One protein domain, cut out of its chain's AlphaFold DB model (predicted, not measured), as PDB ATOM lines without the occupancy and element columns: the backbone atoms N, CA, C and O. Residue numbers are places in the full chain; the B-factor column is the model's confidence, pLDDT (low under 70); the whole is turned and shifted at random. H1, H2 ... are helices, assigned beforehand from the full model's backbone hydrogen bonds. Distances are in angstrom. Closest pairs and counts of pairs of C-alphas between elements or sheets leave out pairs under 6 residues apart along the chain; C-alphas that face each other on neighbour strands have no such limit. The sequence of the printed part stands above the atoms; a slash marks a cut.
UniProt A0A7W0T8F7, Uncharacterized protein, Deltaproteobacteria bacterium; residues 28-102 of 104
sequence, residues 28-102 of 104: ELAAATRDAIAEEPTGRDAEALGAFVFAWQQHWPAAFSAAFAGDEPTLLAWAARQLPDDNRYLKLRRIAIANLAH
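AT A GLANCE: This is residues 28 to 102 of the 104 residues of an uncharacterized protein of Deltaproteobacteria bacterium (UniProt A0A7W0T8F7). One long helix, H2, runs through the middle of a compact cluster of five helices, with H4 and H5 packed across it at steep angles, H3 turning off at its end as a corner, and H1 close by. The printed part has 75 residues with five named helices, H1 to H5 in order along the chain, and no named strand; the class is all helix. It is compact, with a radius of gyration of the C-alphas of 11.4 A, and rounded, spanning 29 by 26 by 19 A.

IN THESE COORDINATES: Find C-alpha 28 at (-16.959, -50.133, 6.847); from there H1 runs over residues 28 to 38. Next comes H2, residues 43 to 59, 24.5 A long, from C-alpha 43 at (1.391, -34.634, 3.716). H3 follows at residues 61 to 68 and H4 at residues 72 to 81. H5, residues 86 to 100, is 20.4 A long and ends at C-alpha 100 at (-13.319, -42.787, 17.683).

HOW THE PARTS SIT: Begin at the hub, H2. Its closest C-alphas to H5, Ala 51 and Arg 93, are 5.1 A apart; the two touch at a steep tilt of 60 degrees, the same way. With residues 47 to 54 alone H2 touches H4, C-alphas 50 and 79 being closest at 4.0 A, at a steep tilt of 43 degrees, opposite ways. H2 and H3 only just touch, only at the corner, with 3 pairs of C-alphas within 8 A, Gln 57 and Phe 64 closest at 5.5 A. H1 is close to H3 but not clearly touching, Ala 30 and Ala 67 having the closest C-alphas, 5.8 A. H5 is apart from H1, H3 and H4. Every O i to N i+4 pair is within hydrogen-bond range in H1, H2, H3 and H5; in H4, 5 of 6 are.

THE WHOLE: The C-alphas of Ala 69 and Asn 87 are the two farthest apart, 30.4 A. The printed part has no cut, and its four links are tight. The mean pLDDT of the printed part is 89.0, and no printed residue is under 70.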
ATOM      1  N   GLU A  28     -17.003 -51.241   7.817       90.75
ATOM      2  CA  GLU A  28     -16.959 -50.133   6.847       90.75
ATOM      3  C   GLU A  28     -15.748 -49.217   7.098       90.75
ATOM      4  O   GLU A  28     -15.035 -48.849   6.162       90.75
ATOM      5  N   LEU A  29     -15.458 -48.912   8.364       91.25
ATOM      6  CA  LEU A  29     -14.303 -48.111   8.757       91.25
ATOM      7  C   LEU A  29     -12.970 -48.806   8.441       91.25
ATOM      8  O   LEU A  29     -12.027 -48.166   7.964       91.25
ATOM      9  N   ALA A  30     -12.888 -50.116   8.680       93.38
ATOM     10  CA  ALA A  30     -11.707 -50.920   8.383       93.38
ATOM     11  C   ALA A  30     -11.419 -50.963   6.877       93.38
ATOM     12  O   ALA A  30     -10.280 -50.755   6.456       93.38
ATOM     13  N   ALA A  31     -12.453 -51.184   6.061       93.50
ATOM     14  CA  ALA A  31     -12.348 -51.154   4.605       93.50
ATOM     15  C   ALA A  31     -11.889 -49.774   4.109       93.50
ATOM     16  O   ALA A  31     -10.891 -49.682   3.400       93.50
ATOM     17  N   ALA A  32     -12.525 -48.698   4.583       94.19
ATOM     18  CA  ALA A  32     -12.146 -47.335   4.221       94.19
ATOM     19  C   ALA A  32     -10.702 -46.985   4.623       94.19
ATOM     20  O   ALA A  32     -10.012 -46.276   3.897       94.19
ATOM     21  N   THR A  33     -10.222 -47.503   5.757       94.75
ATOM     22  CA  THR A  33      -8.825 -47.328   6.182       94.75
ATOM     23  C   THR A  33      -7.861 -47.991   5.199       94.75
ATOM     24  O   THR A  33      -6.873 -47.372   4.810       94.75
ATOM     25  N   ARG A  34      -8.146 -49.227   4.764       94.88
ATOM     26  CA  ARG A  34      -7.305 -49.937   3.784       94.88
ATOM     27  C   ARG A  34      -7.291 -49.218   2.438       94.88
ATOM     28  O   ARG A  34      -6.213 -48.981   1.899       94.88
ATOM     29  N   ASP A  35      -8.463 -48.829   1.945       95.12
ATOM     30  CA  ASP A  35      -8.606 -48.127   0.669       95.12
ATOM     31  C   ASP A  35      -7.837 -46.798   0.684       95.12
ATOM     32  O   ASP A  35      -7.047 -46.526  -0.216       95.12
ATOM     33  N   ALA A  36      -7.977 -46.011   1.755       94.88
ATOM     34  CA  ALA A  36      -7.264 -44.744   1.891       94.88
ATOM     35  C   ALA A  36      -5.742 -44.920   2.005       94.88
ATOM     36  O   ALA A  36      -5.007 -44.060   1.538       94.88
ATOM     37  N   ILE A  37      -5.245 -46.012   2.598       94.31
ATOM     38  CA  ILE A  37      -3.805 -46.329   2.603       94.31
ATOM     39  C   ILE A  37      -3.325 -46.702   1.193       94.31
ATOM     40  O   ILE A  37      -2.236 -46.284   0.796       94.31
ATOM     41  N   ALA A  38      -4.121 -47.470   0.446       94.31
ATOM     42  CA  ALA A  38      -3.798 -47.916  -0.910       94.31
ATOM     43  C   ALA A  38      -3.756 -46.766  -1.932       94.31
ATOM     44  O   ALA A  38      -3.068 -46.876  -2.943       94.31
ATOM     45  N   GLU A  39      -4.439 -45.653  -1.656       94.50
ATOM     46  CA  GLU A  39      -4.338 -44.410  -2.434       94.50
ATOM     47  C   GLU A  39      -3.001 -43.660  -2.233       94.50
ATOM     48  O   GLU A  39      -2.772 -42.643  -2.883       94.50
ATOM     49  N   GLU A  40      -2.116 -44.148  -1.354       92.88
ATOM     50  CA  GLU A  40      -0.802 -43.563  -1.040       92.88
ATOM     51  C   GLU A  40      -0.851 -42.053  -0.713       92.88
ATOM     52  O   GLU A  40      -0.167 -41.239  -1.345       92.88
ATOM     53  N   PRO A  41      -1.647 -41.633   0.292       93.50
ATOM     54  CA  PRO A  41      -1.793 -40.226   0.628       93.50
ATOM     55  C   PRO A  41      -0.471 -39.642   1.119       93.50
ATOM     56  O   PRO A  41       0.372 -40.332   1.695       93.50
ATOM     57  N   THR A  42      -0.316 -38.331   0.940       91.06
ATOM     58  CA  THR A  42       0.884 -37.588   1.343       91.06
ATOM     59  C   THR A  42       0.533 -36.376   2.205       91.06
ATOM     60  O   THR A  42      -0.616 -35.935   2.277       91.06
ATOM     61  N   GLY A  43       1.538 -35.834   2.898       90.12
ATOM     62  CA  GLY A  43       1.391 -34.634   3.716       90.12
ATOM     63  C   GLY A  43       0.367 -34.805   4.839       90.12
ATOM     64  O   GLY A  43       0.375 -35.795   5.567       90.12
ATOM     65  N   ARG A  44      -0.527 -33.821   4.982       87.94
ATOM     66  CA  ARG A  44      -1.471 -33.741   6.106       87.94
ATOM     67  C   ARG A  44      -2.442 -34.923   6.169       87.94
ATOM     68  O   ARG A  44      -2.803 -35.337   7.268       87.94
ATOM     69  N   ASP A  45      -2.853 -35.455   5.024       91.12
ATOM     70  CA  ASP A  45      -3.806 -36.566   4.965       91.12
ATOM     71  C   ASP A  45      -3.149 -37.868   5.437       91.12
ATOM     72  O   ASP A  45      -3.739 -38.609   6.226       91.12
ATOM     73  N   ALA A  46      -1.890 -38.087   5.048       92.12
ATOM     74  CA  ALA A  46      -1.086 -39.210   5.520       92.12
ATOM     75  C   ALA A  46      -0.838 -39.135   7.034       92.12
ATOM     76  O   ALA A  46      -1.050 -40.116   7.745       92.12
ATOM     77  N   GLU A  47      -0.457 -37.955   7.537       91.50
ATOM     78  CA  GLU A  47      -0.248 -37.696   8.969       91.50
ATOM     79  C   GLU A  47      -1.533 -37.949   9.779       91.50
ATOM     80  O   GLU A  47      -1.510 -38.609  10.821       91.50
ATOM     81  N   ALA A  48      -2.676 -37.444   9.298       91.25
ATOM     82  CA  ALA A  48      -3.968 -37.609   9.954       91.25
ATOM     83  C   ALA A  48      -4.410 -39.078   9.995       91.25
ATOM     84  O   ALA A  48      -4.874 -39.545  11.038       91.25
ATOM     85  N   LEU A  49      -4.239 -39.806   8.890       93.94
ATOM     86  CA  LEU A  49      -4.565 -41.227   8.796       93.94
ATOM     87  C   LEU A  49      -3.623 -42.087   9.651       93.94
ATOM     88  O   LEU A  49      -4.091 -42.979  10.357       93.94
ATOM     89  N   GLY A  50      -2.328 -41.767   9.700       93.19
ATOM     90  CA  GLY A  50      -1.377 -42.424  10.600       93.19
ATOM     91  C   GLY A  50      -1.740 -42.234  12.076       93.19
ATOM     92  O   GLY A  50      -1.811 -43.201  12.838       93.19
ATOM     93  N   ALA A  51      -2.048 -41.000  12.486       91.56
ATOM     94  CA  ALA A  51      -2.483 -40.709  13.854       91.56
ATOM     95  C   ALA A  51      -3.803 -41.411  14.214       91.56
ATOM     96  O   ALA A  51      -3.979 -41.845  15.352       91.56
ATOM     97  N   PHE A  52      -4.717 -41.539  13.250       92.62
ATOM     98  CA  PHE A  52      -5.982 -42.249  13.410       92.62
ATOM     99  C   PHE A  52      -5.786 -43.753  13.636       92.62
ATOM    100  O   PHE A  52      -6.341 -44.297  14.589       92.62
ATOM    101  N   VAL A  53      -4.938 -44.404  12.831       94.25
ATOM    102  CA  VAL A  53      -4.591 -45.828  12.991       94.25
ATOM    103  C   VAL A  53      -3.995 -46.095  14.377       94.25
ATOM    104  O   VAL A  53      -4.440 -47.008  15.073       94.25
ATOM    105  N   PHE A  54      -3.047 -45.268  14.829       92.31
ATOM    106  CA  PHE A  54      -2.471 -45.413  16.171       92.31
ATOM    107  C   PHE A  54      -3.476 -45.149  17.289       92.31
ATOM    108  O   PHE A  54      -3.476 -45.865  18.289       92.31
ATOM    109  N   ALA A  55      -4.330 -44.135  17.143       91.19
ATOM    110  CA  ALA A  55      -5.371 -43.850  18.123       91.19
ATOM    111  C   ALA A  55      -6.313 -45.048  18.293       91.19
ATOM    112  O   ALA A  55      -6.577 -45.450  19.427       91.19
ATOM    113  N   TRP A  56      -6.756 -45.648  17.184       93.19
ATOM    114  CA  TRP A  56      -7.606 -46.834  17.208       93.19
ATOM    115  C   TRP A  56      -6.893 -48.005  17.889       93.19
ATOM    116  O   TRP A  56      -7.397 -48.529  18.884       93.19
ATOM    117  N   GLN A  57      -5.692 -48.362  17.430       94.56
ATOM    118  CA  GLN A  57      -4.953 -49.499  17.981       94.56
ATOM    119  C   GLN A  57      -4.668 -49.355  19.484       94.56
ATOM    120  O   GLN A  57      -4.755 -50.337  20.218       94.56
ATOM    121  N   GLN A  58      -4.351 -48.151  19.962       91.81
ATOM    122  CA  GLN A  58      -3.964 -47.944  21.360       91.81
ATOM    123  C   GLN A  58      -5.150 -47.907  22.325       91.81
ATOM    124  O   GLN A  58      -4.999 -48.307  23.478       91.81
ATOM    125  N   HIS A  59      -6.305 -47.402  21.888       89.44
ATOM    126  CA  HIS A  59      -7.460 -47.202  22.769       89.44
ATOM    127  C   HIS A  59      -8.526 -48.295  22.636       89.44
ATOM    128  O   HIS A  59      -9.191 -48.599  23.623       89.44
ATOM    129  N   TRP A  60      -8.633 -48.944  21.473       92.75
ATOM    130  CA  TRP A  60      -9.529 -50.083  21.246       92.75
ATOM    131  C   TRP A  60      -8.785 -51.246  20.569       92.75
ATOM    132  O   TRP A  60      -9.157 -51.657  19.468       92.75
ATOM    133  N   PRO A  61      -7.746 -51.819  21.210       92.81
ATOM    134  CA  PRO A  61      -6.903 -52.849  20.598       92.81
ATOM    135  C   PRO A  61      -7.690 -54.091  20.157       92.81
ATOM    136  O   PRO A  61      -7.419 -54.640  19.095       92.81
ATOM    137  N   ALA A  62      -8.701 -54.509  20.927       92.50
ATOM    138  CA  ALA A  62      -9.539 -55.653  20.571       92.50
ATOM    139  C   ALA A  62     -10.388 -55.387  19.314       92.50
ATOM    140  O   ALA A  62     -10.451 -56.239  18.431       92.50
ATOM    141  N   ALA A  63     -10.997 -54.199  19.209       91.56
ATOM    142  CA  ALA A  63     -11.773 -53.810  18.031       91.56
ATOM    143  C   ALA A  63     -10.871 -53.636  16.802       91.56
ATOM    144  O   ALA A  63     -11.236 -54.051  15.709       91.56
ATOM    145  N   PHE A  64      -9.675 -53.071  16.992       92.31
ATOM    146  CA  PHE A  64      -8.671 -52.935  15.940       92.31
ATOM    147  C   PHE A  64      -8.236 -54.304  15.403       92.31
ATOM    148  O   PHE A  64      -8.300 -54.544  14.201       92.31
ATOM    149  N   SER A  65      -7.872 -55.240  16.282       92.81
ATOM    150  CA  SER A  65      -7.485 -56.586  15.848       92.81
ATOM    151  C   SER A  65      -8.630 -57.361  15.206       92.81
ATOM    152  O   SER A  65      -8.424 -58.042  14.206       92.81
ATOM    153  N   ALA A  66      -9.860 -57.215  15.706       92.56
ATOM    154  CA  ALA A  66     -11.025 -57.812  15.059       92.56
ATOM    155  C   ALA A  66     -11.266 -57.244  13.646       92.56
ATOM    156  O   ALA A  66     -11.654 -57.982  12.745       92.56
ATOM    157  N   ALA A  67     -11.018 -55.947  13.446       92.69
ATOM    158  CA  ALA A  67     -11.214 -55.257  12.173       92.69
ATOM    159  C   ALA A  67     -10.150 -55.596  11.109       92.69
ATOM    160  O   ALA A  67     -10.457 -55.635   9.910       92.69
ATOM    161  N   PHE A  68      -8.902 -55.829  11.528       91.25
ATOM    162  CA  PHE A  68      -7.763 -55.979  10.616       91.25
ATOM    163  C   PHE A  68      -7.172 -57.394  10.537       91.25
ATOM    164  O   PHE A  68      -6.499 -57.682   9.552       91.25
ATOM    165  N   ALA A  69      -7.473 -58.274  11.498       84.69
ATOM    166  CA  ALA A  69      -7.311 -59.734  11.458       84.69
ATOM    167  C   ALA A  69      -6.091 -60.273  10.671       84.69
ATOM    168  O   ALA A  69      -6.239 -61.112   9.783       84.69
ATOM    169  N   GLY A  70      -4.882 -59.817  11.006       83.88
ATOM    170  CA  GLY A  70      -3.613 -60.224  10.392       83.88
ATOM    171  C   GLY A  70      -2.873 -59.093   9.671       83.88
ATOM    172  O   GLY A  70      -1.649 -59.162   9.533       83.88
ATOM    173  N   ASP A  71      -3.574 -58.035   9.257       89.12
ATOM    174  CA  ASP A  71      -2.972 -56.882   8.576       89.12
ATOM    175  C   ASP A  71      -2.357 -55.857   9.553       89.12
ATOM    176  O   ASP A  71      -1.689 -54.911   9.120       89.12
ATOM    177  N   GLU A  72      -2.559 -56.013  10.869       90.81
ATOM    178  CA  GLU A  72      -2.163 -55.023  11.879       90.81
ATOM    179  C   GLU A  72      -0.695 -54.588  11.771       90.81
ATOM    180  O   GLU A  72      -0.443 -53.378  11.785       90.81
ATOM    181  N   PRO A  73       0.292 -55.500  11.626       92.00
ATOM    182  CA  PRO A  73       1.696 -55.103  11.553       92.00
ATOM    183  C   PRO A  73       1.986 -54.202  10.350       92.00
ATOM    184  O   PRO A  73       2.752 -53.245  10.463       92.00
ATOM    185  N   THR A  74       1.345 -54.472   9.212       92.19
ATOM    186  CA  THR A  74       1.506 -53.697   7.977       92.19
ATOM    187  C   THR A  74       0.912 -52.302   8.128       92.19
ATOM    188  O   THR A  74       1.565 -51.316   7.777       92.19
ATOM    189  N   LEU A  75      -0.291 -52.194   8.704       92.50
ATOM    190  CA  LEU A  75      -0.933 -50.900   8.954       92.50
ATOM    191  C   LEU A  75      -0.120 -50.051   9.933       92.50
ATOM    192  O   LEU A  75       0.086 -48.861   9.698       92.50
ATOM    193  N   LEU A  76       0.376 -50.660  11.009       93.00
ATOM    194  CA  LEU A  76       1.173 -49.958  12.014       93.00
ATOM    195  C   LEU A  76       2.528 -49.517  11.455       93.00
ATOM    196  O   LEU A  76       2.951 -48.390  11.706       93.00
ATOM    197  N   ALA A  77       3.183 -50.353  10.645       93.00
ATOM    198  CA  ALA A  77       4.410 -49.976   9.949       93.00
ATOM    199  C   ALA A  77       4.170 -48.848   8.935       93.00
ATOM    200  O   ALA A  77       5.003 -47.952   8.790       93.00
ATOM    201  N   TRP A  78       3.030 -48.853   8.237       94.25
ATOM    202  CA  TRP A  78       2.648 -47.738   7.378       94.25
ATOM    203  C   TRP A  78       2.445 -46.457   8.192       94.25
ATOM    204  O   TRP A  78       3.087 -45.457   7.881       94.25
ATOM    205  N   ALA A  79       1.647 -46.507   9.260       91.94
ATOM    206  CA  ALA A  79       1.325 -45.351  10.093       91.94
ATOM    207  C   ALA A  79       2.569 -44.743  10.754       91.94
ATOM    208  O   ALA A  79       2.705 -43.521  10.797       91.94
ATOM    209  N   ALA A  80       3.509 -45.578  11.213       90.56
ATOM    210  CA  ALA A  80       4.763 -45.134  11.821       90.56
ATOM    211  C   ALA A  80       5.605 -44.260  10.876       90.56
ATOM    212  O   ALA A  80       6.270 -43.332  11.325       90.56
ATOM    213  N   ARG A  81       5.551 -44.518   9.563       91.25
ATOM    214  CA  ARG A  81       6.285 -43.729   8.559       91.25
ATOM    215  C   ARG A  81       5.666 -42.355   8.298       91.25
ATOM    216  O   ARG A  81       6.362 -41.483   7.794       91.25
ATOM    217  N   GLN A  82       4.389 -42.161   8.632       88.88
ATOM    218  CA  GLN A  82       3.655 -40.924   8.335       88.88
ATOM    219  C   GLN A  82       3.725 -39.877   9.451       88.88
ATOM    220  O   GLN A  82       3.110 -38.823   9.332       88.88
ATOM    221  N   LEU A  83       4.440 -40.147  10.548       81.69
ATOM    222  CA  LEU A  83       4.458 -39.291  11.738       81.69
ATOM    223  C   LEU A  83       5.874 -38.778  12.052       81.69
ATOM    224  O   LEU A  83       6.501 -39.253  12.994       81.69
ATOM    225  N   PRO A  84       6.393 -37.807  11.279       70.44
ATOM    226  CA  PRO A  84       7.732 -37.257  11.496       70.44
ATOM    227  C   PRO A  84       7.809 -36.202  12.618       70.44
ATOM    228  O   PRO A  84       8.910 -35.841  13.024       70.44
ATOM    229  N   ASP A  85       6.673 -35.672  13.093       77.44
ATOM    230  CA  ASP A  85       6.588 -34.598  14.101       77.44
ATOM    231  C   ASP A  85       5.758 -35.048  15.315       77.44
ATOM    232  O   ASP A  85       4.531 -35.186  15.235       77.44
ATOM    233  N   ASP A  86       6.429 -35.222  16.457       74.75
ATOM    234  CA  ASP A  86       5.834 -35.689  17.715       74.75
ATOM    235  C   ASP A  86       4.740 -34.753  18.250       74.75
ATOM    236  O   ASP A  86       3.693 -35.205  18.727       74.75
ATOM    237  N   ASN A  87       4.933 -33.434  18.154       78.56
ATOM    238  CA  ASN A  87       3.975 -32.460  18.681       78.56
ATOM    239  C   ASN A  87       2.699 -32.443  17.843       78.56
ATOM    240  O   ASN A  87       1.581 -32.372  18.372       78.56
ATOM    241  N   ARG A  88       2.854 -32.530  16.520       75.69
ATOM    242  CA  ARG A  88       1.719 -32.624  15.604       75.69
ATOM    243  C   ARG A  88       0.978 -33.946  15.778       75.69
ATOM    244  O   ARG A  88      -0.253 -33.934  15.860       75.69
ATOM    245  N   TYR A  89       1.709 -35.050  15.918       81.00
ATOM    246  CA  TYR A  89       1.145 -36.364  16.207       81.00
ATOM    247  C   TYR A  89       0.285 -36.355  17.475       81.00
ATOM    248  O   TYR A  89      -0.873 -36.766  17.422       81.00
ATOM    249  N   LEU A  90       0.790 -35.828  18.597       81.75
ATOM    250  CA  LEU A  90       0.039 -35.782  19.858       81.75
ATOM    251  C   LEU A  90      -1.295 -35.037  19.713       81.75
ATOM    252  O   LEU A  90      -2.321 -35.482  20.239       81.75
ATOM    253  N   LYS A  91      -1.302 -33.925  18.966       85.94
ATOM    254  CA  LYS A  91      -2.524 -33.164  18.687       85.94
ATOM    255  C   LYS A  91      -3.514 -33.975  17.848       85.94
ATOM    256  O   LYS A  91      -4.682 -34.067  18.225       85.94
ATOM    257  N   LEU A  92      -3.062 -34.554  16.734       83.31
ATOM    258  CA  LEU A  92      -3.914 -35.343  15.836       83.31
ATOM    259  C   LEU A  92      -4.473 -36.581  16.540       83.31
ATOM    260  O   LEU A  92      -5.668 -36.849  16.460       83.31
ATOM    261  N   ARG A  93      -3.631 -37.272  17.311       82.62
ATOM    262  CA  ARG A  93      -4.006 -38.432  18.118       82.62
ATOM    263  C   ARG A  93      -5.102 -38.089  19.121       82.62
ATOM    264  O   ARG A  93      -6.085 -38.812  19.208       82.62
ATOM    265  N   ARG A  94      -4.986 -36.971  19.852       85.44
ATOM    266  CA  ARG A  94      -6.019 -36.553  20.818       85.44
ATOM    267  C   ARG A  94      -7.378 -36.325  20.149       85.44
ATOM    268  O   ARG A  94      -8.399 -36.695  20.720       85.44
ATOM    269  N   ILE A  95      -7.385 -35.731  18.953       83.94
ATOM    270  CA  ILE A  95      -8.609 -35.518  18.168       83.94
ATOM    271  C   ILE A  95      -9.172 -36.862  17.691       83.94
ATOM    272  O   ILE A  95     -10.359 -37.117  17.867       83.94
ATOM    273  N   ALA A  96      -8.321 -37.740  17.155       82.75
ATOM    274  CA  ALA A  96      -8.731 -39.058  16.682       82.75
ATOM    275  C   ALA A  96      -9.347 -39.914  17.801       82.75
ATOM    276  O   ALA A  96     -10.398 -40.506  17.590       82.75
ATOM    277  N   ILE A  97      -8.761 -39.920  19.004       83.75
ATOM    278  CA  ILE A  97      -9.315 -40.629  20.170       83.75
ATOM    279  C   ILE A  97     -10.705 -40.099  20.519       83.75
ATOM    280  O   ILE A  97     -11.644 -40.878  20.650       83.75
ATOM    281  N   ALA A  98     -10.843 -38.775  20.662       82.62
ATOM    282  CA  ALA A  98     -12.129 -38.166  20.989       82.62
ATOM    283  C   ALA A  98     -13.195 -38.546  19.955       82.62
ATOM    284  O   ALA A  98     -14.336 -38.822  20.309       82.62
ATOM    285  N   ASN A  99     -12.809 -38.623  18.683       80.38
ATOM    286  CA  ASN A  99     -13.731 -38.962  17.620       80.38
ATOM    287  C   ASN A  99     -14.107 -40.448  17.603       80.38
ATOM    288  O   ASN A  99     -15.298 -40.772  17.585       80.38
ATOM    289  N   LEU A 100     -13.121 -41.338  17.678       78.31
ATOM    290  CA  LEU A 100     -13.319 -42.787  17.683       78.31
ATOM    291  C   LEU A 100     -14.167 -43.272  18.862       78.31
ATOM    292  O   LEU A 100     -14.945 -44.199  18.681       78.31
ATOM    293  N   ALA A 101     -14.116 -42.601  20.017       81.69
ATOM    294  CA  ALA A 101     -14.927 -42.946  21.192       81.69
ATOM    295  C   ALA A 101     -16.446 -42.842  20.992       81.69
ATOM    296  O   ALA A 101     -17.213 -43.325  21.817       81.69
ATOM    297  N   HIS A 102     -16.894 -42.196  19.917       77.25
ATOM    298  CA  HIS A 102     -18.307 -42.172  19.543       77.25
ATOM    299  C   HIS A 102     -18.653 -43.191  18.441       77.25
ATOM    300  O   HIS A 102     -19.811 -43.258  18.035       77.25
TER     301      HIS A 102